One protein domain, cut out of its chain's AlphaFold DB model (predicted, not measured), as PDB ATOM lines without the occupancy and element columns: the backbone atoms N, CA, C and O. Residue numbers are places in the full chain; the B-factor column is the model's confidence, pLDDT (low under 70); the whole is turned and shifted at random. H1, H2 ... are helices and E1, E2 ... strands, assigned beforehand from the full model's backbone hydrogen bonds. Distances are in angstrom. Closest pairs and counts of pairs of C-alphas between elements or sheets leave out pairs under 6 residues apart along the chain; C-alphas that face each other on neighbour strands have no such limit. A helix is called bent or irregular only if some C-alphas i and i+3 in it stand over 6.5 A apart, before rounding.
ATOM      1  N   GLU A  25     252.237 168.290 277.097       57.03
ATOM      2  CA  GLU A  25     252.187 169.676 277.570       57.03
ATOM      3  C   GLU A  25     253.569 170.340 277.569       57.03
ATOM      4  O   GLU A  25     253.672 171.508 277.198       57.03
ATOM      5  N   ILE A  26     254.625 169.621 277.973       60.91
ATOM      6  CA  ILE A  26     256.011 170.109 277.928       60.91
ATOM      7  C   ILE A  26     256.464 170.284 276.479       60.91
ATOM      8  O   ILE A  26     256.985 171.340 276.158       60.91
ATOM      9  N   ALA A  27     256.199 169.327 275.587       68.56
ATOM     10  CA  ALA A  27     256.558 169.430 274.172       68.56
ATOM     11  C   ALA A  27     255.820 170.574 273.461       68.56
ATOM     12  O   ALA A  27     256.420 171.307 272.677       68.56
ATOM     13  N   LEU A  28     254.531 170.774 273.759       63.50
ATOM     14  CA  LEU A  28     253.771 171.923 273.271       63.50
ATOM     15  C   LEU A  28     254.350 173.224 273.830       63.50
ATOM     16  O   LEU A  28     254.481 174.200 273.099       63.50
ATOM     17  N   LEU A  29     254.722 173.250 275.109       63.47
ATOM     18  CA  LEU A  29     255.337 174.423 275.710       63.47
ATOM     19  C   LEU A  29     256.710 174.723 275.108       63.47
ATOM     20  O   LEU A  29     256.967 175.878 274.800       63.47
ATOM     21  N   ASP A  30     257.547 173.714 274.893       68.69
ATOM     22  CA  ASP A  30     258.845 173.841 274.234       68.69
ATOM     23  C   ASP A  30     258.658 174.314 272.794       68.69
ATOM     24  O   ASP A  30     259.326 175.250 272.381       68.69
ATOM     25  N   HIS A  31     257.675 173.788 272.058       67.81
ATOM     26  CA  HIS A  31     257.332 174.281 270.724       67.81
ATOM     27  C   HIS A  31     256.882 175.752 270.744       67.81
ATOM     28  O   HIS A  31     257.306 176.544 269.902       67.81
ATOM     29  N   LEU A  32     256.047 176.147 271.713       66.12
ATOM     30  CA  LEU A  32     255.606 177.534 271.892       66.12
ATOM     31  C   LEU A  32     256.762 178.452 272.314       66.12
ATOM     32  O   LEU A  32     256.831 179.586 271.845       66.12
ATOM     33  N   ILE A  33     257.670 177.966 273.164       64.25
ATOM     34  CA  ILE A  33     258.880 178.662 273.608       64.25
ATOM     35  C   ILE A  33     259.838 178.829 272.431       64.25
ATOM     36  O   ILE A  33     260.281 179.945 272.197       64.25
ATOM     37  N   THR A  34     260.103 177.786 271.645       64.56
ATOM     38  CA  THR A  34     260.894 177.854 270.410       64.56
ATOM     39  C   THR A  34     260.269 178.844 269.438       64.56
ATOM     40  O   THR A  34     260.936 179.766 269.000       64.56
ATOM     41  N   ARG A  35     258.957 178.777 269.194       63.59
ATOM     42  CA  ARG A  35     258.268 179.704 268.282       63.59
ATOM     43  C   ARG A  35     258.219 181.149 268.789       63.59
ATOM     44  O   ARG A  35     258.138 182.084 267.987       63.59
ATOM     45  N   ALA A  36     258.217 181.355 270.104       57.72
ATOM     46  CA  ALA A  36     258.378 182.675 270.699       57.72
ATOM     47  C   ALA A  36     259.832 183.157 270.538       57.72
ATOM     48  O   ALA A  36     260.056 184.258 270.040       57.72
ATOM     49  N   ASN A  37     260.809 182.316 270.882       52.97
ATOM     50  CA  ASN A  37     262.237 182.634 270.931       52.97
ATOM     51  C   ASN A  37     262.897 182.777 269.552       52.97
ATOM     52  O   ASN A  37     263.699 183.692 269.382       52.97
ATOM     53  N   ASP A  38     262.503 181.978 268.556       54.91
ATOM     54  CA  ASP A  38     262.939 182.079 267.151       54.91
ATOM     55  C   ASP A  38     262.650 183.463 266.551       54.91
ATOM     56  O   ASP A  38     263.233 183.856 265.544       54.91
ATOM     57  N   HIS A  39     261.757 184.230 267.183       46.81
ATOM     58  CA  HIS A  39     261.432 185.594 266.791       46.81
ATOM     59  C   HIS A  39     261.860 186.669 267.806       46.81
ATOM     60  O   HIS A  39     261.879 187.838 267.432       46.81
ATOM     61  N   PHE A  40     262.212 186.312 269.049       41.34
ATOM     62  CA  PHE A  40     262.759 187.245 270.054       41.34
ATOM     63  C   PHE A  40     264.276 187.463 269.922       41.34
ATOM     64  O   PHE A  40     264.807 188.405 270.503       41.34
ATOM     65  N   THR A  41     264.985 186.651 269.130       38.72
ATOM     66  CA  THR A  41     266.404 186.871 268.782       38.72
ATOM     67  C   THR A  41     266.628 188.001 267.766       38.72
ATOM     68  O   THR A  41     267.770 188.290 267.413       38.72
ATOM     69  N   ASP A  52     255.187 194.300 259.160       82.44
ATOM     70  CA  ASP A  52     254.892 193.236 258.192       82.44
ATOM     71  C   ASP A  52     254.418 191.950 258.883       82.44
ATOM     72  O   ASP A  52     253.498 191.275 258.419       82.44
ATOM     73  N   VAL A  53     255.017 191.608 260.030       83.00
ATOM     74  CA  VAL A  53     254.575 190.474 260.850       83.00
ATOM     75  C   VAL A  53     253.178 190.721 261.413       83.00
ATOM     76  O   VAL A  53     252.337 189.828 261.328       83.00
ATOM     77  N   LEU A  54     252.910 191.910 261.959       86.50
ATOM     78  CA  LEU A  54     251.582 192.261 262.458       86.50
ATOM     79  C   LEU A  54     250.538 192.203 261.340       86.50
ATOM     80  O   LEU A  54     249.495 191.587 261.536       86.50
ATOM     81  N   ASP A  55     250.819 192.779 260.174       88.94
ATOM     82  CA  ASP A  55     249.912 192.785 259.024       88.94
ATOM     83  C   ASP A  55     249.618 191.353 258.554       88.94
ATOM     84  O   ASP A  55     248.463 190.994 258.317       88.94
ATOM     85  N   ARG A  56     250.638 190.484 258.527       90.38
ATOM     86  CA  ARG A  56     250.479 189.061 258.200       90.38
ATOM     87  C   ARG A  56     249.602 188.317 259.205       90.38
ATOM     88  O   ARG A  56     248.704 187.583 258.795       90.38
ATOM     89  N   GLU A  57     249.850 188.462 260.508       91.62
ATOM     90  CA  GLU A  57     249.038 187.776 261.526       91.62
ATOM     91  C   GLU A  57     247.616 188.367 261.605       91.62
ATOM     92  O   GLU A  57     246.645 187.634 261.798       91.62
ATOM     93  N   THR A  58     247.466 189.670 261.358       93.12
ATOM     94  CA  THR A  58     246.173 190.358 261.214       93.12
ATOM     95  C   THR A  58     245.364 189.768 260.062       93.12
ATOM     96  O   THR A  58     244.192 189.424 260.238       93.12
ATOM     97  N   GLU A  59     245.986 189.582 258.899       94.00
ATOM     98  CA  GLU A  59     245.334 188.975 257.737       94.00
ATOM     99  C   GLU A  59     245.015 187.492 257.968       94.00
ATOM    100  O   GLU A  59     243.945 187.015 257.588       94.00
ATOM    101  N   ARG A  60     245.887 186.762 258.671       94.56
ATOM    102  CA  ARG A  60     245.633 185.375 259.080       94.56
ATOM    103  C   ARG A  60     244.389 185.265 259.969       94.56
ATOM    104  O   ARG A  60     243.526 184.425 259.704       94.56
ATOM    105  N   VAL A  61     244.258 186.122 260.988       95.06
ATOM    106  CA  VAL A  61     243.064 186.181 261.856       95.06
ATOM    107  C   VAL A  61     241.823 186.560 261.051       95.06
ATOM    108  O   VAL A  61     240.796 185.889 261.163       95.06
ATOM    109  N   ARG A  62     241.920 187.575 260.185       95.31
ATOM    110  CA  ARG A  62     240.822 187.998 259.306       95.31
ATOM    111  C   ARG A  62     240.324 186.850 258.428       95.31
ATOM    112  O   ARG A  62     239.118 186.616 258.366       95.31
ATOM    113  N   ASN A  63     241.227 186.116 257.784       94.88
ATOM    114  CA  ASN A  63     240.871 185.015 256.889       94.88
ATOM    115  C   ASN A  63     240.261 183.827 257.628       94.88
ATOM    116  O   ASN A  63     239.286 183.252 257.144       94.88
ATOM    117  N   MET A  64     240.756 183.506 258.824       95.75
ATOM    118  CA  MET A  64     240.135 182.493 259.675       95.75
ATOM    119  C   MET A  64     238.710 182.868 260.073       95.75
ATOM    120  O   MET A  64     237.804 182.052 259.911       95.75
ATOM    121  N   LEU A  65     238.484 184.104 260.525       96.06
ATOM    122  CA  LEU A  65     237.150 184.556 260.922       96.06
ATOM    123  C   LEU A  65     236.191 184.605 259.728       96.06
ATOM    124  O   LEU A  65     235.058 184.141 259.833       96.06
ATOM    125  N   ARG A  66     236.653 185.100 258.571       95.56
ATOM    126  CA  ARG A  66     235.873 185.068 257.325       95.56
ATOM    127  C   ARG A  66     235.496 183.642 256.945       95.56
ATOM    128  O   ARG A  66     234.336 183.411 256.627       95.56
ATOM    129  N   PHE A  67     236.435 182.697 257.010       95.31
ATOM    130  CA  PHE A  67     236.176 181.282 256.740       95.31
ATOM    131  C   PHE A  67     235.133 180.699 257.704       95.31
ATOM    132  O   PHE A  67     234.159 180.102 257.252       95.31
ATOM    133  N   VAL A  68     235.291 180.913 259.014       95.06
ATOM    134  CA  VAL A  68     234.348 180.417 260.032       95.06
ATOM    135  C   VAL A  68     232.938 180.956 259.786       95.06
ATOM    136  O   VAL A  68     232.004 180.167 259.685       95.06
ATOM    137  N   LEU A  69     232.787 182.272 259.603       95.50
ATOM    138  CA  LEU A  69     231.487 182.903 259.345       95.50
ATOM    139  C   LEU A  69     230.857 182.411 258.036       95.50
ATOM    140  O   LEU A  69     229.660 182.150 257.976       95.50
ATOM    141  N   SER A  70     231.665 182.258 256.991       94.56
ATOM    142  CA  SER A  70     231.212 181.775 255.684       94.56
ATOM    143  C   SER A  70     230.656 180.353 255.770       94.56
ATOM    144  O   SER A  70     229.602 180.061 255.205       94.56
ATOM    145  N   VAL A  71     231.307 179.473 256.539       94.00
ATOM    146  CA  VAL A  71     230.807 178.115 256.786       94.00
ATOM    147  C   VAL A  71     229.568 178.133 257.685       94.00
ATOM    148  O   VAL A  71     228.584 177.477 257.351       94.00
ATOM    149  N   ASP A  72     229.587 178.903 258.780       94.38
ATOM    150  CA  ASP A  72     228.470 179.019 259.731       94.38
ATOM    151  C   ASP A  72     227.169 179.440 259.038       94.38
ATOM    152  O   ASP A  72     226.117 178.848 259.280       94.38
ATOM    153  N   TYR A  73     227.252 180.427 258.145       94.94
ATOM    154  CA  TYR A  73     226.097 181.008 257.458       94.94
ATOM    155  C   TYR A  73     225.916 180.504 256.021       94.94
ATOM    156  O   TYR A  73     225.047 181.001 255.305       94.94
ATOM    157  N   GLN A  74     226.701 179.505 255.602       91.50
ATOM    158  CA  GLN A  74     226.654 178.895 254.266       91.50
ATOM    159  C   GLN A  74     226.695 179.937 253.137       91.50
ATOM    160  O   GLN A  74     225.885 179.929 252.201       91.50
ATOM    161  N   ARG A  75     227.634 180.871 253.248       89.75
ATOM    162  CA  ARG A  75     227.875 181.950 252.288       89.75
ATOM    163  C   ARG A  75     229.342 182.049 251.944       89.75
ATOM    164  O   ARG A  75     230.168 181.388 252.552       89.75
ATOM    165  N   ASN A  76     229.640 182.837 250.912       77.75
ATOM    166  CA  ASN A  76     231.006 183.139 250.492       77.75
ATOM    167  C   ASN A  76     231.906 181.884 250.384       77.75
ATOM    168  O   ASN A  76     232.964 181.770 251.009       77.75
ATOM    169  N   GLY A  77     231.455 180.915 249.575       72.00
ATOM    170  CA  GLY A  77     232.078 179.592 249.430       72.00
ATOM    171  C   GLY A  77     233.484 179.588 248.816       72.00
ATOM    172  O   GLY A  77     234.126 178.542 248.770       72.00
ATOM    173  N   SER A  78     233.978 180.740 248.353       78.81
ATOM    174  CA  SER A  78     235.372 180.935 247.943       78.81
ATOM    175  C   SER A  78     236.337 181.068 249.119       78.81
ATOM    176  O   SER A  78     237.545 180.922 248.931       78.81
ATOM    177  N   THR A  79     235.841 181.352 250.327       84.06
ATOM    178  CA  THR A  79     236.704 181.452 251.506       84.06
ATOM    179  C   THR A  79     237.306 180.098 251.848       84.06
ATOM    180  O   THR A  79     236.643 179.064 251.912       84.06
ATOM    181  N   SER A  80     238.610 180.102 252.079       87.00
ATOM    182  CA  SER A  80     239.337 178.929 252.529       87.00
ATOM    183  C   SER A  80     240.446 179.361 253.469       87.00
ATOM    184  O   SER A  80     240.915 180.497 253.430       87.00
ATOM    185  N   ILE A  81     240.844 178.439 254.332       89.38
ATOM    186  CA  ILE A  81     241.984 178.607 255.221       89.38
ATOM    187  C   ILE A  81     243.026 177.545 254.874       89.38
ATOM    188  O   ILE A  81     242.684 176.362 254.709       89.38
ATOM    189  N   SER A  82     244.275 177.993 254.718       88.00
ATOM    190  CA  SER A  82     245.410 177.147 254.347       88.00
ATOM    191  C   SER A  82     245.693 176.094 255.425       88.00
ATOM    192  O   SER A  82     245.300 176.256 256.581       88.00
ATOM    193  N   ALA A  83     246.379 175.005 255.065       85.69
ATOM    194  CA  ALA A  83     246.748 173.969 256.034       85.69
ATOM    195  C   ALA A  83     247.627 174.537 257.165       85.69
ATOM    196  O   ALA A  83     247.367 174.277 258.336       85.69
ATOM    197  N   THR A  84     248.594 175.389 256.815       86.19
ATOM    198  CA  THR A  84     249.492 176.055 257.767       86.19
ATOM    199  C   THR A  84     248.743 176.976 258.728       86.19
ATOM    200  O   THR A  84     249.037 176.997 259.922       86.19
ATOM    201  N   ASP A  85     247.756 177.731 258.240       89.19
ATOM    202  CA  ASP A  85     246.974 178.614 259.107       89.19
ATOM    203  C   ASP A  85     246.041 177.807 260.017       89.19
ATOM    204  O   ASP A  85     245.905 178.138 261.192       89.19
ATOM    205  N   ARG A  86     245.448 176.708 259.526       85.56
ATOM    206  CA  ARG A  86     244.659 175.796 260.377       85.56
ATOM    207  C   ARG A  86     245.493 175.255 261.532       85.56
ATOM    208  O   ARG A  86     245.056 175.349 262.674       85.56
ATOM    209  N   GLU A  87     246.679 174.726 261.241       85.19
ATOM    210  CA  GLU A  87     247.603 174.215 262.258       85.19
ATOM    211  C   GLU A  87     247.980 175.308 263.269       85.19
ATOM    212  O   GLU A  87     247.932 175.090 264.478       85.19
ATOM    213  N   HIS A  88     248.253 176.525 262.788       87.75
ATOM    214  CA  HIS A  88     248.515 177.668 263.656       87.75
ATOM    215  C   HIS A  88     247.372 177.926 264.654       87.75
ATOM    216  O   HIS A  88     247.632 178.105 265.845       87.75
ATOM    217  N   PHE A  89     246.114 177.910 264.203       89.88
ATOM    218  CA  PHE A  89     244.969 178.128 265.092       89.88
ATOM    219  C   PHE A  89     244.681 176.952 266.024       89.88
ATOM    220  O   PHE A  89     244.203 177.183 267.134       89.88
ATOM    221  N   VAL A  90     245.007 175.719 265.629       85.12
ATOM    222  CA  VAL A  90     244.967 174.560 266.534       85.12
ATOM    223  C   VAL A  90     245.964 174.754 267.675       85.12
ATOM    224  O   VAL A  90     245.565 174.714 268.838       85.12
ATOM    225  N   HIS A  91     247.219 175.097 267.371       82.62
ATOM    226  CA  HIS A  91     248.226 175.374 268.402       82.62
ATOM    227  C   HIS A  91     247.843 176.563 269.289       82.62
ATOM    228  O   HIS A  91     248.074 176.540 270.498       82.62
ATOM    229  N   LEU A  92     247.224 177.600 268.717       86.69
ATOM    230  CA  LEU A  92     246.713 178.733 269.488       86.69
ATOM    231  C   LEU A  92     245.575 178.303 270.432       86.69
ATOM    232  O   LEU A  92     245.565 178.713 271.592       86.69
ATOM    233  N   ALA A  93     244.658 177.441 269.979       86.00
ATOM    234  CA  ALA A  93     243.597 176.872 270.811       86.00
ATOM    235  C   ALA A  93     244.155 176.001 271.948       86.00
ATOM    236  O   ALA A  93     243.678 176.088 273.081       86.00
ATOM    237  N   ASP A  94     245.180 175.195 271.677       81.00
ATOM    238  CA  ASP A  94     245.821 174.359 272.694       81.00
ATOM    239  C   ASP A  94     246.566 175.200 273.730       81.00
ATOM    240  O   ASP A  94     246.367 175.012 274.932       81.00
ATOM    241  N   ALA A  95     247.314 176.219 273.295       80.38
ATOM    242  CA  ALA A  95     247.940 177.184 274.196       80.38
ATOM    243  C   ALA A  95     246.902 177.867 275.106       80.38
ATOM    244  O   ALA A  95     247.118 178.035 276.307       80.38
ATOM    245  N   LEU A  96     245.743 178.236 274.558       80.31
ATOM    246  CA  LEU A  96     244.646 178.835 275.316       80.31
ATOM    247  C   LEU A  96     244.033 177.873 276.349       80.31
ATOM    248  O   LEU A  96     243.669 178.296 277.450       80.31
ATOM    249  N   ARG A  97     243.915 176.581 276.018       78.25
ATOM    250  CA  ARG A  97     243.456 175.543 276.959       78.25
ATOM    251  C   ARG A  97     244.452 175.353 278.102       78.25
ATOM    252  O   ARG A  97     244.016 175.284 279.249       78.25
ATOM    253  N   LEU A  98     245.754 175.363 277.803       72.31
ATOM    254  CA  LEU A  98     246.816 175.317 278.811       72.31
ATOM    255  C   LEU A  98     246.730 176.490 279.792       72.31
ATOM    256  O   LEU A  98     246.895 176.310 280.994       72.31
ATOM    257  N   VAL A  99     246.428 177.703 279.312       70.81
ATOM    258  CA  VAL A  99     246.271 178.848 280.221       70.81
ATOM    259  C   VAL A  99     245.109 178.645 281.190       70.81
ATOM    260  O   VAL A  99     245.217 178.965 282.373       70.81
ATOM    261  N   LYS A 100     243.997 178.086 280.704       67.25
ATOM    262  CA  LYS A 100     242.813 177.818 281.529       67.25
ATOM    263  C   LYS A 100     243.020 176.690 282.541       67.25
ATOM    264  O   LYS A 100     242.309 176.677 283.545       67.25
ATOM    265  N   SER A 101     243.947 175.762 282.292       60.00
ATOM    266  CA  SER A 101     244.269 174.677 283.225       60.00
ATOM    267  C   SER A 101     245.225 175.102 284.341       60.00
ATOM    268  O   SER A 101     245.337 174.380 285.336       60.00
ATOM    269  N   PHE A 102     245.865 176.280 284.250       60.47
ATOM    270  CA  PHE A 102     246.663 176.784 285.363       60.47
ATOM    271  C   PHE A 102     245.787 176.984 286.608       60.47
ATOM    272  O   PHE A 102     244.703 177.573 286.518       60.47
ATOM    273  N   THR A 121     256.420 184.198 278.579       72.81
ATOM    274  CA  THR A 121     256.461 183.667 277.207       72.81
ATOM    275  C   THR A 121     255.063 183.495 276.620       72.81
ATOM    276  O   THR A 121     254.816 183.913 275.491       72.81
ATOM    277  N   LEU A 122     254.123 182.927 277.382       74.00
ATOM    278  CA  LEU A 122     252.737 182.778 276.931       74.00
ATOM    279  C   LEU A 122     252.058 184.137 276.731       74.00
ATOM    280  O   LEU A 122     251.378 184.333 275.727       74.00
ATOM    281  N   ALA A 123     252.275 185.097 277.634       75.44
ATOM    282  CA  ALA A 123     251.755 186.453 277.482       75.44
ATOM    283  C   ALA A 123     252.290 187.117 276.205       75.44
ATOM    284  O   ALA A 123     251.505 187.673 275.436       75.44
ATOM    285  N   ALA A 124     253.590 187.006 275.928       76.88
ATOM    286  CA  ALA A 124     254.182 187.513 274.692       76.88
ATOM    287  C   ALA A 124     253.617 186.809 273.445       76.88
ATOM    288  O   ALA A 124     253.285 187.469 272.458       76.88
ATOM    289  N   TYR A 125     253.435 185.487 273.510       80.62
ATOM    290  CA  TYR A 125     252.837 184.691 272.440       80.62
ATOM    291  C   TYR A 125     251.408 185.155 272.115       80.62
ATOM    292  O   TYR A 125     251.118 185.488 270.965       80.62
ATOM    293  N   PHE A 126     250.526 185.258 273.115       85.31
ATOM    294  CA  PHE A 126     249.159 185.746 272.895       85.31
ATOM    295  C   PHE A 126     249.121 187.213 272.492       85.31
ATOM    296  O   PHE A 126     248.272 187.588 271.686       85.31
ATOM    297  N   THR A 127     250.040 188.036 272.997       84.06
ATOM    298  CA  THR A 127     250.115 189.442 272.592       84.06
ATOM    299  C   THR A 127     250.354 189.544 271.086       84.06
ATOM    300  O   THR A 127     249.598 190.206 270.380       84.06
ATOM    301  N   LYS A 128     251.346 188.805 270.580       83.44
ATOM    302  CA  LYS A 128     251.744 188.823 269.169       83.44
ATOM    303  C   LYS A 128     250.716 188.191 268.231       83.44
ATOM    304  O   LYS A 128     250.392 188.780 267.206       83.44
ATOM    305  N   TYR A 129     250.245 186.984 268.541       85.44
ATOM    306  CA  TYR A 129     249.448 186.183 267.599       85.44
ATOM    307  C   TYR A 129     247.936 186.339 267.778       85.44
ATOM    308  O   TYR A 129     247.170 185.802 266.981       85.44
ATOM    309  N   LEU A 130     247.488 187.055 268.812       88.94
ATOM    310  CA  LEU A 130     246.065 187.234 269.082       88.94
ATOM    311  C   LEU A 130     245.712 188.682 269.442       88.94
ATOM    312  O   LEU A 130     244.898 189.281 268.748       88.94
ATOM    313  N   HIS A 131     246.325 189.267 270.474       86.94
ATOM    314  CA  HIS A 131     245.940 190.589 270.980       86.94
ATOM    315  C   HIS A 131     246.180 191.716 269.967       86.94
ATOM    316  O   HIS A 131     245.248 192.448 269.646       86.94
ATOM    317  N   GLU A 132     247.401 191.849 269.441       86.06
ATOM    318  CA  GLU A 132     247.728 192.894 268.462       86.06
ATOM    319  C   GLU A 132     246.929 192.738 267.151       86.06
ATOM    320  O   GLU A 132     246.336 193.727 266.718       86.06
ATOM    321  N   PRO A 133     246.774 191.530 266.565       91.19
ATOM    322  CA  PRO A 133     245.856 191.311 265.445       91.19
ATOM    323  C   PRO A 133     244.404 191.719 265.736       91.19
ATOM    324  O   PRO A 133     243.767 192.378 264.914       91.19
ATOM    325  N   CYS A 134     243.864 191.368 266.911       89.38
ATOM    326  CA  CYS A 134     242.503 191.760 267.297       89.38
ATOM    327  C   CYS A 134     242.377 193.280 267.414       89.38
ATOM    328  O   CYS A 134     241.415 193.858 266.914       89.38
ATOM    329  N   LYS A 135     243.369 193.933 268.027       87.25
ATOM    330  CA  LYS A 135     243.432 195.389 268.157       87.25
ATOM    331  C   LYS A 135     243.490 196.074 266.790       87.25
ATOM    332  O   LYS A 135     242.745 197.024 266.569       87.25
ATOM    333  N   ALA A 136     244.307 195.568 265.865       87.44
ATOM    334  CA  ALA A 136     244.403 196.080 264.499       87.44
ATOM    335  C   ALA A 136     243.076 195.948 263.726       87.44
ATOM    336  O   ALA A 136     242.709 196.849 262.974       87.44
ATOM    337  N   LEU A 137     242.324 194.864 263.949       90.25
ATOM    338  CA  LEU A 137     240.985 194.657 263.375       90.25
ATOM    339  C   LEU A 137     239.856 195.341 264.164       90.25
ATOM    340  O   LEU A 137     238.702 195.274 263.744       90.25
ATOM    341  N   GLN A 138     240.167 195.973 265.299       88.75
ATOM    342  CA  GLN A 138     239.193 196.536 266.240       88.75
ATOM    343  C   GLN A 138     238.142 195.508 266.694       88.75
ATOM    344  O   GLN A 138     236.959 195.821 266.820       88.75
ATOM    345  N   LEU A 139     238.571 194.264 266.908       88.19
ATOM    346  CA  LEU A 139     237.711 193.157 267.310       88.19
ATOM    347  C   LEU A 139     237.825 192.874 268.812       88.19
ATOM    348  O   LEU A 139     238.937 192.879 269.351       88.19
ATOM    349  N   PRO A 140     236.711 192.534 269.485       84.75
ATOM    350  CA  PRO A 140     236.755 192.006 270.839       84.75
ATOM    351  C   PRO A 140     237.539 190.694 270.880       84.75
ATOM    352  O   PRO A 140     237.255 189.753 270.132       84.75
ATOM    353  N   LEU A 141     238.502 190.619 271.800       85.25
ATOM    354  CA  LEU A 141     239.370 189.454 271.973       85.25
ATOM    355  C   LEU A 141     238.565 188.166 272.201       85.25
ATOM    356  O   LEU A 141     238.892 187.123 271.639       85.25
ATOM    357  N   ASP A 142     237.483 188.248 272.976       81.12
ATOM    358  CA  ASP A 142     236.642 187.102 273.326       81.12
ATOM    359  C   ASP A 142     235.910 186.502 272.121       81.12
ATOM    360  O   ASP A 142     235.743 185.283 272.034       81.12
ATOM    361  N   SER A 143     235.510 187.325 271.149       84.50
ATOM    362  CA  SER A 143     234.866 186.844 269.923       84.50
ATOM    363  C   SER A 143     235.843 186.060 269.050       84.50
ATOM    364  O   SER A 143     235.505 184.993 268.526       84.50
ATOM    365  N   VAL A 144     237.082 186.548 268.940       90.06
ATOM    366  CA  VAL A 144     238.141 185.867 268.184       90.06
ATOM    367  C   VAL A 144     238.576 184.594 268.902       90.06
ATOM    368  O   VAL A 144     238.638 183.532 268.282       90.06
ATOM    369  N   TYR A 145     238.774 184.667 270.220       88.25
ATOM    370  CA  TYR A 145     239.023 183.514 271.086       88.25
ATOM    371  C   TYR A 145     237.980 182.410 270.872       88.25
ATOM    372  O   TYR A 145     238.317 181.248 270.643       88.25
ATOM    373  N   THR A 146     236.701 182.779 270.914       87.19
ATOM    374  CA  THR A 146     235.584 181.839 270.794       87.19
ATOM    375  C   THR A 146     235.568 181.183 269.413       87.19
ATOM    376  O   THR A 146     235.417 179.967 269.312       87.19
ATOM    377  N   SER A 147     235.833 181.960 268.361       91.56
ATOM    378  CA  SER A 147     235.933 181.459 266.985       91.56
ATOM    379  C   SER A 147     237.086 180.464 266.806       91.56
ATOM    380  O   SER A 147     236.893 179.415 266.195       91.56
ATOM    381  N   ILE A 148     238.254 180.729 267.405       91.69
ATOM    382  CA  ILE A 148     239.403 179.802 267.409       91.69
ATOM    383  C   ILE A 148     239.034 178.484 268.099       91.69
ATOM    384  O   ILE A 148     239.289 177.398 267.574       91.69
ATOM    385  N   MET A 149     238.387 178.563 269.263       89.31
ATOM    386  CA  MET A 149     237.956 177.375 270.000       89.31
ATOM    387  C   MET A 149     236.922 176.556 269.220       89.31
ATOM    388  O   MET A 149     236.975 175.324 269.238       89.31
ATOM    389  N   PHE A 150     235.998 177.218 268.520       89.12
ATOM    390  CA  PHE A 150     234.985 176.562 267.695       89.12
ATOM    391  C   PHE A 150     235.562 175.933 266.444       89.12
ATOM    392  O   PHE A 150     235.170 174.810 266.130       89.12
ATOM    393  N   LEU A 151     236.515 176.593 265.783       90.12
ATOM    394  CA  LEU A 151     237.231 176.015 264.652       90.12
ATOM    395  C   LEU A 151     237.817 174.653 265.034       90.12
ATOM    396  O   LEU A 151     237.591 173.674 264.330       90.12
ATOM    397  N   GLY A 152     238.484 174.561 266.187       85.38
ATOM    398  CA  GLY A 152     239.003 173.288 266.688       85.38
ATOM    399  C   GLY A 152     237.906 172.287 267.072       85.38
ATOM    400  O   GLY A 152     238.017 171.107 266.757       85.38
ATOM    401  N   ARG A 153     236.840 172.734 267.748       85.88
ATOM    402  CA  ARG A 153     235.790 171.852 268.296       85.88
ATOM    403  C   ARG A 153     234.862 171.250 267.238       85.88
ATOM    404  O   ARG A 153     234.444 170.108 267.393       85.88
ATOM    405  N   TYR A 154     234.512 172.010 266.203       88.69
ATOM    406  CA  TYR A 154     233.542 171.595 265.177       88.69
ATOM    407  C   TYR A 154     234.206 171.236 263.844       88.69
ATOM    408  O   TYR A 154     233.564 171.248 262.791       88.69
ATOM    409  N   THR A 155     235.495 170.911 263.891       86.44
ATOM    410  CA  THR A 155     236.201 170.248 262.798       86.44
ATOM    411  C   THR A 155     236.044 168.737 262.945       86.44
ATOM    412  O   THR A 155     236.230 168.189 264.028       86.44
ATOM    413  N   ASP A 156     235.644 168.060 261.870       82.31
ATOM    414  CA  ASP A 156     235.516 166.604 261.870       82.31
ATOM    415  C   ASP A 156     236.863 165.883 261.713       82.31
ATOM    416  O   ASP A 156     237.907 166.498 261.502       82.31
ATOM    417  N   GLN A 157     236.832 164.551 261.789       78.12
ATOM    418  CA  GLN A 157     238.012 163.700 261.590       78.12
ATOM    419  C   GLN A 157     238.669 163.895 260.214       78.12
ATOM    420  O   GLN A 157     239.840 163.585 260.045       78.12
ATOM    421  N   GLY A 158     237.921 164.415 259.238       76.94
ATOM    422  CA  GLY A 158     238.405 164.754 257.907       76.94
ATOM    423  C   GLY A 158     238.974 166.171 257.798       76.94
ATOM    424  O   GLY A 158     239.109 166.673 256.683       76.94
ATOM    425  N   GLY A 159     239.216 166.865 258.917       75.56
ATOM    426  CA  GLY A 159     239.747 168.231 258.929       75.56
ATOM    427  C   GLY A 159     238.768 169.290 258.407       75.56
ATOM    428  O   GLY A 159     239.166 170.430 258.130       75.56
ATOM    429  N   ARG A 160     237.484 168.940 258.258       85.50
ATOM    430  CA  ARG A 160     236.451 169.825 257.726       85.50
ATOM    431  C   ARG A 160     235.681 170.487 258.855       85.50
ATOM    432  O   ARG A 160     234.999 169.826 259.634       85.50
ATOM    433  N   TYR A 161     235.745 171.811 258.888       90.50
ATOM    434  CA  TYR A 161     234.897 172.614 259.755       90.50
ATOM    435  C   TYR A 161     233.436 172.510 259.297       90.50
ATOM    436  O   TYR A 161     233.136 172.771 258.132       90.50
ATOM    437  N   LYS A 162     232.540 172.094 260.199       89.19
ATOM    438  CA  LYS A 162     231.108 171.868 259.916       89.19
ATOM    439  C   LYS A 162     230.210 173.057 260.260       89.19
ATOM    440  O   LYS A 162     229.009 172.997 260.014       89.19
ATOM    441  N   GLY A 163     230.792 174.111 260.823       90.44
ATOM    442  CA  GLY A 163     230.061 175.238 261.383       90.44
ATOM    443  C   GLY A 163     229.709 175.031 262.855       90.44
ATOM    444  O   GLY A 163     229.537 173.909 263.337       90.44
ATOM    445  N   ALA A 164     229.622 176.136 263.584       90.75
ATOM    446  CA  ALA A 164     229.401 176.173 265.015       90.75
ATOM    447  C   ALA A 164     227.943 176.371 265.416       90.75
ATOM    448  O   ALA A 164     227.644 176.057 266.552       90.75
ATOM    449  N   LEU A 165     227.028 176.866 264.574       90.38
ATOM    450  CA  LEU A 165     225.702 177.323 265.045       90.38
ATOM    451  C   LEU A 165     224.939 176.280 265.886       90.38
ATOM    452  O   LEU A 165     224.613 176.529 267.047       90.38
ATOM    453  N   MET A 166     224.715 175.085 265.336       85.88
ATOM    454  CA  MET A 166     223.996 174.027 266.056       85.88
ATOM    455  C   MET A 166     224.807 173.447 267.212       85.88
ATOM    456  O   MET A 166     224.265 173.207 268.288       85.88
ATOM    457  N   GLY A 167     226.111 173.240 267.016       84.25
ATOM    458  CA  GLY A 167     226.987 172.765 268.083       84.25
ATOM    459  C   GLY A 167     227.026 173.738 269.261       84.25
ATOM    460  O   GLY A 167     226.930 173.328 270.411       84.25
ATOM    461  N   HIS A 168     227.062 175.035 268.973       86.44
ATOM    462  CA  HIS A 168     227.094 176.113 269.945       86.44
ATOM    463  C   HIS A 168     225.803 176.155 270.758       86.44
ATOM    464  O   HIS A 168     225.852 176.230 271.985       86.44
ATOM    465  N   PHE A 169     224.657 175.994 270.094       87.69
ATOM    466  CA  PHE A 169     223.373 175.818 270.764       87.69
ATOM    467  C   PHE A 169     223.372 174.613 271.719       87.69
ATOM    468  O   PHE A 169     222.987 174.740 272.882       87.69
ATOM    469  N   TYR A 170     223.810 173.437 271.265       83.69
ATOM    470  CA  TYR A 170     223.798 172.239 272.109       83.69
ATOM    471  C   TYR A 170     224.792 172.329 273.268       83.69
ATOM    472  O   TYR A 170     224.461 171.964 274.397       83.69
ATOM    473  N   ASP A 171     225.973 172.880 273.031       84.12
ATOM    474  CA  ASP A 171     227.027 172.956 274.034       84.12
ATOM    475  C   ASP A 171     226.766 174.066 275.061       84.12
ATOM    476  O   ASP A 171     226.922 173.840 276.261       84.12
ATOM    477  N   TYR A 172     226.307 175.236 274.614       85.25
ATOM    478  CA  TYR A 172     226.260 176.454 275.431       85.25
ATOM    479  C   TYR A 172     224.850 177.026 275.635       85.25
ATOM    480  O   TYR A 172     224.659 177.870 276.505       85.25
ATOM    481  N   GLY A 173     223.843 176.525 274.918       87.50
ATOM    482  CA  GLY A 173     222.445 176.917 275.082       87.50
ATOM    483  C   GLY A 173     222.003 178.071 274.183       87.50
ATOM    484  O   GLY A 173     222.758 178.593 273.362       87.50
ATOM    485  N   ILE A 174     220.731 178.446 274.339       89.81
ATOM    486  CA  ILE A 174     220.073 179.458 273.504       89.81
ATOM    487  C   ILE A 174     220.612 180.873 273.758       89.81
ATOM    488  O   ILE A 174     220.792 181.618 272.801       89.81
ATOM    489  N   ASP A 175     220.965 181.206 275.005       88.75
ATOM    490  CA  ASP A 175     221.539 182.512 275.355       88.75
ATOM    491  C   ASP A 175     222.869 182.739 274.625       88.75
ATOM    492  O   ASP A 175     223.109 183.790 274.037       88.75
ATOM    493  N   ALA A 176     223.721 181.711 274.603       87.81
ATOM    494  CA  ALA A 176     225.002 181.759 273.911       87.81
ATOM    495  C   ALA A 176     224.817 181.903 272.395       87.81
ATOM    496  O   ALA A 176     225.505 182.704 271.759       87.81
ATOM    497  N   LEU A 177     223.839 181.194 271.821       91.44
ATOM    498  CA  LEU A 177     223.495 181.334 270.410       91.44
ATOM    499  C   LEU A 177     223.020 182.755 270.071       91.44
ATOM    500  O   LEU A 177     223.461 183.304 269.061       91.44
ATOM    501  N   ALA A 178     222.184 183.367 270.916       92.12
ATOM    502  CA  ALA A 178     221.752 184.753 270.738       92.12
ATOM    503  C   ALA A 178     222.947 185.717 270.761       92.12
ATOM    504  O   ALA A 178     223.082 186.569 269.880       92.12
ATOM    505  N   THR A 179     223.865 185.533 271.718       88.94
ATOM    506  CA  THR A 179     225.112 186.302 271.783       88.94
ATOM    507  C   THR A 179     225.938 186.131 270.515       88.94
ATOM    508  O   THR A 179     226.386 187.126 269.951       88.94
ATOM    509  N   LYS A 180     226.107 184.904 270.011       91.56
ATOM    510  CA  LYS A 180     226.833 184.665 268.757       91.56
ATOM    511  C   LYS A 180     226.205 185.420 267.586       91.56
ATOM    512  O   LYS A 180     226.924 186.141 266.901       91.56
ATOM    513  N   PHE A 181     224.889 185.317 267.386       93.94
ATOM    514  CA  PHE A 181     224.197 186.051 266.321       93.94
ATOM    515  C   PHE A 181     224.406 187.565 266.437       93.94
ATOM    516  O   PHE A 181     224.756 188.219 265.453       93.94
ATOM    517  N   TYR A 182     224.250 188.116 267.643       92.19
ATOM    518  CA  TYR A 182     224.447 189.541 267.888       92.19
ATOM    519  C   TYR A 182     225.876 189.994 267.563       92.19
ATOM    520  O   TYR A 182     226.052 190.990 266.857       92.19
ATOM    521  N   MET A 183     226.887 189.265 268.046       90.31
ATOM    522  CA  MET A 183     228.301 189.593 267.833       90.31
ATOM    523  C   MET A 183     228.696 189.443 266.360       90.31
ATOM    524  O   MET A 183     229.362 190.319 265.807       90.31
ATOM    525  N   ASP A 184     228.248 188.377 265.696       94.06
ATOM    526  CA  ASP A 184     228.543 188.141 264.284       94.06
ATOM    527  C   ASP A 184     227.947 189.261 263.414       94.06
ATOM    528  O   ASP A 184     228.655 189.835 262.583       94.06
ATOM    529  N   ARG A 185     226.681 189.634 263.660       93.94
ATOM    530  CA  ARG A 185     225.959 190.687 262.924       93.94
ATOM    531  C   ARG A 185     226.506 192.086 263.186       93.94
ATOM    532  O   ARG A 185     226.656 192.872 262.257       93.94
ATOM    533  N   SER A 186     226.738 192.422 264.452       91.00
ATOM    534  CA  SER A 186     226.967 193.812 264.873       91.00
ATOM    535  C   SER A 186     228.446 194.178 264.915       91.00
ATOM    536  O   SER A 186     228.782 195.357 264.881       91.00
ATOM    537  N   ILE A 187     229.338 193.183 265.004       89.62
ATOM    538  CA  ILE A 187     230.765 193.411 265.243       89.62
ATOM    539  C   ILE A 187     231.623 192.729 264.187       89.62
ATOM    540  O   ILE A 187     232.403 193.416 263.528       89.62
ATOM    541  N   LEU A 188     231.504 191.408 264.024       93.19
ATOM    542  CA  LEU A 188     232.438 190.665 263.178       93.19
ATOM    543  C   LEU A 188     232.224 190.969 261.694       93.19
ATOM    544  O   LEU A 188     233.166 191.389 261.024       93.19
ATOM    545  N   VAL A 189     231.008 190.795 261.170       95.12
ATOM    546  CA  VAL A 189     230.748 190.989 259.735       95.12
ATOM    547  C   VAL A 189     231.090 192.410 259.262       95.12
ATOM    548  O   VAL A 189     231.837 192.520 258.285       95.12
ATOM    549  N   PRO A 190     230.669 193.488 259.959       93.50
ATOM    550  CA  PRO A 190     230.995 194.856 259.552       93.50
ATOM    551  C   PRO A 190     232.498 195.152 259.491       93.50
ATOM    552  O   PRO A 190     232.953 195.892 258.624       93.50
ATOM    553  N   ARG A 191     233.285 194.559 260.400       92.19
ATOM    554  CA  ARG A 191     234.736 194.793 260.501       92.19
ATOM    555  C   ARG A 191     235.564 193.882 259.595       92.19
ATOM    556  O   ARG A 191     236.696 194.215 259.251       92.19
ATOM    557  N   LEU A 192     235.027 192.724 259.213       93.69
ATOM    558  CA  LEU A 192     235.751 191.722 258.432       93.69
ATOM    559  C   LEU A 192     235.464 191.798 256.937       93.69
ATOM    560  O   LEU A 192     236.366 191.515 256.151       93.69
ATOM    561  N   PHE A 193     234.250 192.142 256.512       92.38
ATOM    562  CA  PHE A 193     233.880 192.188 255.096       92.38
ATOM    563  C   PHE A 193     233.804 193.641 254.639       92.38
ATOM    564  O   PHE A 193     232.844 194.339 254.937       92.38
ATOM    565  N   THR A 194     234.848 194.100 253.947       87.69
ATOM    566  CA  THR A 194     234.959 195.480 253.448       87.69
ATOM    567  C   THR A 194     234.240 195.686 252.118       87.69
ATOM    568  O   THR A 194     233.870 196.807 251.791       87.69
ATOM    569  N   ASP A 195     234.059 194.616 251.340       92.25
ATOM    570  CA  ASP A 195     233.223 194.638 250.142       92.25
ATOM    571  C   ASP A 195     231.745 194.693 250.545       92.25
ATOM    572  O   ASP A 195     231.253 193.800 251.238       92.25
ATOM    573  N   LEU A 196     231.045 195.741 250.106       92.56
ATOM    574  CA  LEU A 196     229.673 196.025 250.529       92.56
ATOM    575  C   LEU A 196     228.690 194.929 250.094       92.56
ATOM    576  O   LEU A 196     227.776 194.593 250.847       92.56
ATOM    577  N   ALA A 197     228.884 194.348 248.907       93.44
ATOM    578  CA  ALA A 197     228.013 193.292 248.398       93.44
ATOM    579  C   ALA A 197     228.134 192.019 249.250       93.44
ATOM    580  O   ALA A 197     227.130 191.493 249.731       93.44
ATOM    581  N   THR A 198     229.365 191.577 249.515       93.06
ATOM    582  CA  THR A 198     229.646 190.422 250.378       93.06
ATOM    583  C   THR A 198     229.187 190.676 251.811       93.06
ATOM    584  O   THR A 198     228.609 189.793 252.440       93.06
ATOM    585  N   GLN A 199     229.421 191.880 252.340       95.19
ATOM    586  CA  GLN A 199     228.976 192.255 253.679       95.19
ATOM    587  C   GLN A 199     227.450 192.164 253.804       95.19
ATOM    588  O   GLN A 199     226.955 191.563 254.754       95.19
ATOM    589  N   THR A 200     226.712 192.704 252.832       95.50
ATOM    590  CA  THR A 200     225.241 192.678 252.824       95.50
ATOM    591  C   THR A 200     224.711 191.246 252.742       95.50
ATOM    592  O   THR A 200     223.876 190.862 253.557       95.50
ATOM    593  N   ASP A 201     225.251 190.413 251.844       95.25
ATOM    594  CA  ASP A 201     224.841 189.002 251.737       95.25
ATOM    595  C   ASP A 201     225.105 188.217 253.034       95.25
ATOM    596  O   ASP A 201     224.261 187.427 253.475       95.25
ATOM    597  N   MET A 202     226.241 188.471 253.693       96.44
ATOM    598  CA  MET A 202     226.546 187.884 254.999       96.44
ATOM    599  C   MET A 202     225.541 188.326 256.068       96.44
ATOM    600  O   MET A 202     225.024 187.478 256.794       96.44
ATOM    601  N   LEU A 203     225.228 189.622 256.162       96.62
ATOM    602  CA  LEU A 203     224.248 190.138 257.126       96.62
ATOM    603  C   LEU A 203     222.848 189.555 256.885       96.62
ATOM    604  O   LEU A 203     222.184 189.145 257.839       96.62
ATOM    605  N   ASP A 204     222.430 189.430 255.627       96.25
ATOM    606  CA  ASP A 204     221.157 188.808 255.268       96.25
ATOM    607  C   ASP A 204     221.127 187.317 255.619       96.25
ATOM    608  O   ASP A 204     220.099 186.790 256.050       96.25
ATOM    609  N   ALA A 205     222.245 186.605 255.450       95.75
ATOM    610  CA  ALA A 205     222.350 185.199 255.832       95.75
ATOM    611  C   ALA A 205     222.244 185.008 257.344       95.75
ATOM    612  O   ALA A 205     221.507 184.125 257.792       95.75
ATOM    613  N   ILE A 206     222.899 185.877 258.114       96.00
ATOM    614  CA  ILE A 206     222.750 185.919 259.567       96.00
ATOM    615  C   ILE A 206     221.289 186.173 259.924       96.00
ATOM    616  O   ILE A 206     220.719 185.407 260.697       96.00
ATOM    617  N   LYS A 207     220.649 187.179 259.315       95.44
ATOM    618  CA  LYS A 207     219.255 187.512 259.624       95.44
ATOM    619  C   LYS A 207     218.303 186.358 259.315       95.44
ATOM    620  O   LYS A 207     217.433 186.065 260.127       95.44
ATOM    621  N   ARG A 208     218.487 185.658 258.189       94.75
ATOM    622  CA  ARG A 208     217.690 184.468 257.830       94.75
ATOM    623  C   ARG A 208     217.817 183.330 258.844       94.75
ATOM    624  O   ARG A 208     216.840 182.621 259.065       94.75
ATOM    625  N   ALA A 209     219.001 183.128 259.415       92.94
ATOM    626  CA  ALA A 209     219.212 182.130 260.460       92.94
ATOM    627  C   ALA A 209     218.659 182.606 261.817       92.94
ATOM    628  O   ALA A 209     218.044 181.821 262.536       92.94
ATOM    629  N   GLU A 210     218.815 183.895 262.130       93.75
ATOM    630  CA  GLU A 210     218.319 184.539 263.349       93.75
ATOM    631  C   GLU A 210     216.794 184.400 263.475       93.75
ATOM    632  O   GLU A 210     216.320 183.860 264.472       93.75
ATOM    633  N   VAL A 211     216.030 184.783 262.440       94.06
ATOM    634  CA  VAL A 211     214.548 184.805 262.481       94.06
ATOM    635  C   VAL A 211     213.892 183.431 262.616       94.06
ATOM    636  O   VAL A 211     212.703 183.340 262.903       94.06
ATOM    637  N   GLN A 212     214.635 182.341 262.411       92.44
ATOM    638  CA  GLN A 212     214.108 180.998 262.670       92.44
ATOM    639  C   GLN A 212     213.993 180.726 264.175       92.44
ATOM    640  O   GLN A 212     213.103 179.998 264.615       92.44
ATOM    641  N   ILE A 213     214.890 181.307 264.972       92.38
ATOM    642  CA  ILE A 213     215.085 180.964 266.387       92.38
ATOM    643  C   ILE A 213     214.703 182.137 267.300       92.38
ATOM    644  O   ILE A 213     214.265 181.914 268.429       92.38
ATOM    645  N   PHE A 214     214.816 183.373 266.812       95.06
ATOM    646  CA  PHE A 214     214.601 184.595 267.579       95.06
ATOM    647  C   PHE A 214     213.671 185.570 266.854       95.06
ATOM    648  O   PHE A 214     213.871 185.869 265.680       95.06
ATOM    649  N   ASP A 215     212.687 186.094 267.580       93.06
ATOM    650  CA  ASP A 215     211.849 187.212 267.138       93.06
ATOM    651  C   ASP A 215     212.648 188.522 267.204       93.06
ATOM    652  O   ASP A 215     212.584 189.363 266.304       93.06
ATOM    653  N   ASN A 216     213.466 188.670 268.250       91.25
ATOM    654  CA  ASN A 216     214.322 189.831 268.443       91.25
ATOM    655  C   ASN A 216     215.615 189.462 269.177       91.25
ATOM    656  O   ASN A 216     215.607 188.648 270.098       91.25
ATOM    657  N   ILE A 217     216.716 190.119 268.810       91.56
ATOM    658  CA  ILE A 217     217.970 190.116 269.564       91.56
ATOM    659  C   ILE A 217     218.473 191.552 269.644       91.56
ATOM    660  O   ILE A 217     218.755 192.188 268.625       91.56
ATOM    661  N   SER A 218     218.656 192.037 270.864       86.81
ATOM    662  CA  SER A 218     219.259 193.336 271.136       86.81
ATOM    663  C   SER A 218     220.428 193.180 272.097       86.81
ATOM    664  O   SER A 218     220.493 192.229 272.875       86.81
ATOM    665  N   GLY A 219     221.379 194.102 272.048       81.12
ATOM    666  CA  GLY A 219     222.494 194.047 272.970       81.12
ATOM    667  C   GLY A 219     223.340 195.301 272.971       81.12
ATOM    668  O   GLY A 219     223.050 196.269 272.271       81.12
ATOM    669  N   MET A 220     224.388 195.257 273.782       69.75
ATOM    670  CA  MET A 220     225.409 196.292 273.871       69.75
ATOM    671  C   MET A 220     226.775 195.679 273.571       69.75
ATOM    672  O   MET A 220     227.077 194.568 274.014       69.75
ATOM    673  N   GLU A 221     227.586 196.399 272.794       63.16
ATOM    674  CA  GLU A 221     228.967 196.009 272.512       63.16
ATOM    675  C   GLU A 221     229.757 195.875 273.821       63.16
ATOM    676  O   GLU A 221     229.625 196.682 274.742       63.16
ATOM    677  N   SER A 222     230.540 194.804 273.910       60.56
ATOM    678  CA  SER A 222     231.289 194.414 275.100       60.56
ATOM    679  C   SER A 222     232.231 195.521 275.574       60.56
ATOM    680  O   SER A 222     233.130 195.934 274.843       60.56
ATOM    681  N   SER A 223     232.073 195.931 276.832       52.53
ATOM    682  CA  SER A 223     233.050 196.721 277.583       52.53
ATOM    683  C   SER A 223     233.670 195.836 278.665       52.53
ATOM    684  O   SER A 223     232.958 195.144 279.400       52.53
ATOM    685  N   THR A 224     235.002 195.829 278.759       55.19
ATOM    686  CA  THR A 224     235.691 195.248 279.913       55.19
ATOM    687  C   THR A 224     235.565 196.232 281.067       55.19
ATOM    688  O   THR A 224     236.168 197.305 281.034       55.19
ATOM    689  N   MET A 225     234.787 195.874 282.083       48.75
ATOM    690  CA  MET A 225     234.662 196.658 283.308       48.75
ATOM    691  C   MET A 225     235.365 195.954 284.458       48.75
ATOM    692  O   MET A 225     235.662 194.767 284.392       48.75
ATOM    693  N   ILE A 226     235.658 196.701 285.511       52.78
ATOM    694  CA  ILE A 226     236.111 196.136 286.776       52.78
ATOM    695  C   ILE A 226     234.857 195.979 287.642       52.78
ATOM    696  O   ILE A 226     234.145 196.959 287.860       52.78
ATOM    697  N   ASP A 227     234.539 194.756 288.068       57.62
ATOM    698  CA  ASP A 227     233.418 194.500 288.973       57.62
ATOM    699  C   ASP A 227     233.702 195.004 290.396       57.62
ATOM    700  O   ASP A 227     234.797 195.469 290.721       57.62
ATOM    701  N   ALA A 228     232.701 194.898 291.273       60.25
ATOM    702  CA  ALA A 228     232.818 195.311 292.672       60.25
ATOM    703  C   ALA A 228     233.917 194.555 293.454       60.25
ATOM    704  O   ALA A 228     234.376 195.052 294.481       60.25
ATOM    705  N   ASP A 229     234.360 193.391 292.965       63.16
ATOM    706  CA  ASP A 229     235.440 192.592 293.548       63.16
ATOM    707  C   ASP A 229     236.820 192.941 292.953       63.16
ATOM    708  O   ASP A 229     237.812 192.264 293.245       63.16
ATOM    709  N   GLY A 230     236.911 193.957 292.091       44.34
ATOM    710  CA  GLY A 230     238.155 194.322 291.417       44.34
ATOM    711  C   GLY A 230     238.547 193.373 290.279       44.34
ATOM    712  O   GLY A 230     239.683 193.423 289.805       44.34
ATOM    713  N   LYS A 231     237.649 192.486 289.837       46.47
ATOM    714  CA  LYS A 231     237.901 191.559 288.730       46.47
ATOM    715  C   LYS A 231     237.479 192.205 287.426       46.47
ATOM    716  O   LYS A 231     236.430 192.831 287.338       46.47
ATOM    717  N   PHE A 232     238.259 191.984 286.377       49.66
ATOM    718  CA  PHE A 232     237.809 192.314 285.034       49.66
ATOM    719  C   PHE A 232     236.623 191.416 284.668       49.66
ATOM    720  O   PHE A 232     236.767 190.197 284.554       49.66
ATOM    721  N   VAL A 233     235.454 192.025 284.510       46.66
ATOM    722  CA  VAL A 233     234.225 191.385 284.063       46.66
ATOM    723  C   VAL A 233     233.831 191.989 282.728       46.66
ATOM    724  O   VAL A 233     233.710 193.202 282.559       46.66
ATOM    725  N   MET A 234     233.650 191.107 281.756       57.72
ATOM    726  CA  MET A 234     233.141 191.473 280.449       57.72
ATOM    727  C   MET A 234     231.642 191.744 280.580       57.72
ATOM    728  O   MET A 234     230.888 190.827 280.907       57.72
ATOM    729  N   MET A 235     231.196 192.970 280.308       54.19
ATOM    730  CA  MET A 235     229.770 193.252 280.196       54.19
ATOM    731  C   MET A 235     229.400 193.304 278.715       54.19
ATOM    732  O   MET A 235     229.541 194.333 278.062       54.19
ATOM    733  N   HIS A 236     228.953 192.170 278.175       62.47
ATOM    734  CA  HIS A 236     228.023 192.174 277.052       62.47
ATOM    735  C   HIS A 236     226.654 191.825 277.625       62.47
ATOM    736  O   HIS A 236     226.485 190.801 278.285       62.47
ATOM    737  N   SER A 237     225.682 192.706 277.427       70.38
ATOM    738  CA  SER A 237     224.286 192.385 277.695       70.38
ATOM    739  C   SER A 237     223.660 192.087 276.349       70.38
ATOM    740  O   SER A 237     223.592 192.975 275.503       70.38
ATOM    741  N   VAL A 238     223.285 190.831 276.127       83.62
ATOM    742  CA  VAL A 238     222.456 190.430 274.993       83.62
ATOM    743  C   VAL A 238     221.133 189.971 275.574       83.62
ATOM    744  O   VAL A 238     221.091 189.099 276.439       83.62
ATOM    745  N   THR A 239     220.058 190.598 275.122       87.50
ATOM    746  CA  THR A 239     218.685 190.215 275.441       87.50
ATOM    747  C   THR A 239     218.016 189.754 274.162       87.50
ATOM    748  O   THR A 239     218.298 190.261 273.074       87.50
ATOM    749  N   TYR A 240     217.146 188.762 274.273       92.38
ATOM    750  CA  TYR A 240     216.464 188.219 273.114       92.38
ATOM    751  C   TYR A 240     215.042 187.805 273.461       92.38
ATOM    752  O   TYR A 240     214.716 187.509 274.611       92.38
ATOM    753  N   GLU A 241     214.224 187.742 272.423       93.50
ATOM    754  CA  GLU A 241     212.927 187.094 272.421       93.50
ATOM    755  C   GLU A 241     213.019 185.909 271.458       93.50
ATOM    756  O   GLU A 241     213.351 186.073 270.286       93.50
ATOM    757  N   ALA A 242     212.828 184.695 271.974       93.00
ATOM    758  CA  ALA A 242     212.913 183.477 271.174       93.00
ATOM    759  C   ALA A 242     211.565 183.169 270.524       93.00
ATOM    760  O   ALA A 242     210.541 183.263 271.200       93.00
ATOM    761  N   THR A 243     211.585 182.677 269.284       94.56
ATOM    762  CA  THR A 243     210.391 182.158 268.603       94.56
ATOM    763  C   THR A 243     209.842 180.927 269.332       94.56
ATOM    764  O   THR A 243     210.491 180.342 270.208       94.56
TER     765      THR A 243
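Overview. This is residues 25 to 41, 52 to 102 and 121 to 243 of the 327 residues of an uncharacterized protein of Zymoseptoria brevis (UniProt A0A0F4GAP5). A body of crossed helices is built round H5, with H2, H3 and H4 packed on it; the helical hairpin of H7 and H8 makes one end and H1 lies at the other, beyond H4. A two-part antiparallel ribbon follows: E1 and E4 run over H7, and the hairpin of E2 and E3 sticks out from the body. The printed part has 191 residues, with eight named helices followed by four named strands in two sheets, E1 - E4 and E2 - E3, both antiparallel; the class is mostly helix. The whole is compact, with a radius of gyration of the C-alphas of 17.2 A, and spans 54 by 47 by 32 A.

Along the chain. H1, residues 25 to 40, begins at C-alpha 25 (252.187, 169.676, 277.570) and measures 21.8 A. H2, residues 52 to 72, is 30.0 A long, and H3, residues 83 to 101, 27.3 A. H4 covers residues 121 to 136, H5 141 to 153 and H6 165 to 172. H7, residues 174 to 192, is 25.0 A long, and H8, residues 196 to 213, 26.3 A. H4 and H7 are irregular, but only just: C-alphas 129 and 132, and C-alphas 186 and 189, are 7.0 A apart. E1 is residues 214 to 219, E2 223 to 226, E3 232 to 235 and E4 238 to 242, ending at C-alpha 242 (212.913, 183.477, 271.174).

Arrangement. H1 touches H4 with residues 32 to 36 alone, closest at the C-alphas of Ala 36 and Tyr 125, 6.1 A. H2 touches H4, closest at the C-alphas of Thr 58 and Pro 133, 4.3 A. H3 and H5 touch, closest at the C-alphas of Ala 93 and Met 149, 5.7 A. H6 touches H7, closest at the C-alphas of Phe 169 and Leu 177, 5.5 A. H7 and H8 form a helical hairpin at a shallow tilt of 7 degrees. The closest C-alphas of H7 and E4 are those of Thr 179 and Val 238, 5.9 A. N 218 and O 239 of E1 and E4 are 2.9 A apart, within hydrogen-bond range, and so are N 233 and O 225 of the hairpin E2 and E3, at 2.8 A. Every O i to N i+4 pair is within hydrogen-bond range in H2, H3, H5 and H6; the counts are 11 of 12 in H1, 10 of 12 in H4, 12 of 15 in H7 and 12 of 14 in H8.

Size, cuts and confidence. The farthest C-alphas, of Thr 41 and Thr 243, are 56.2 A apart. Residues 42 to 51 and 103 to 120 are not printed, with gaps of 16.9 A and 14.5 A between C-alphas. The link H5 to H6 is long. Residues 25 to 41, 100 to 102 and 220 to 236 have pLDDT under 70.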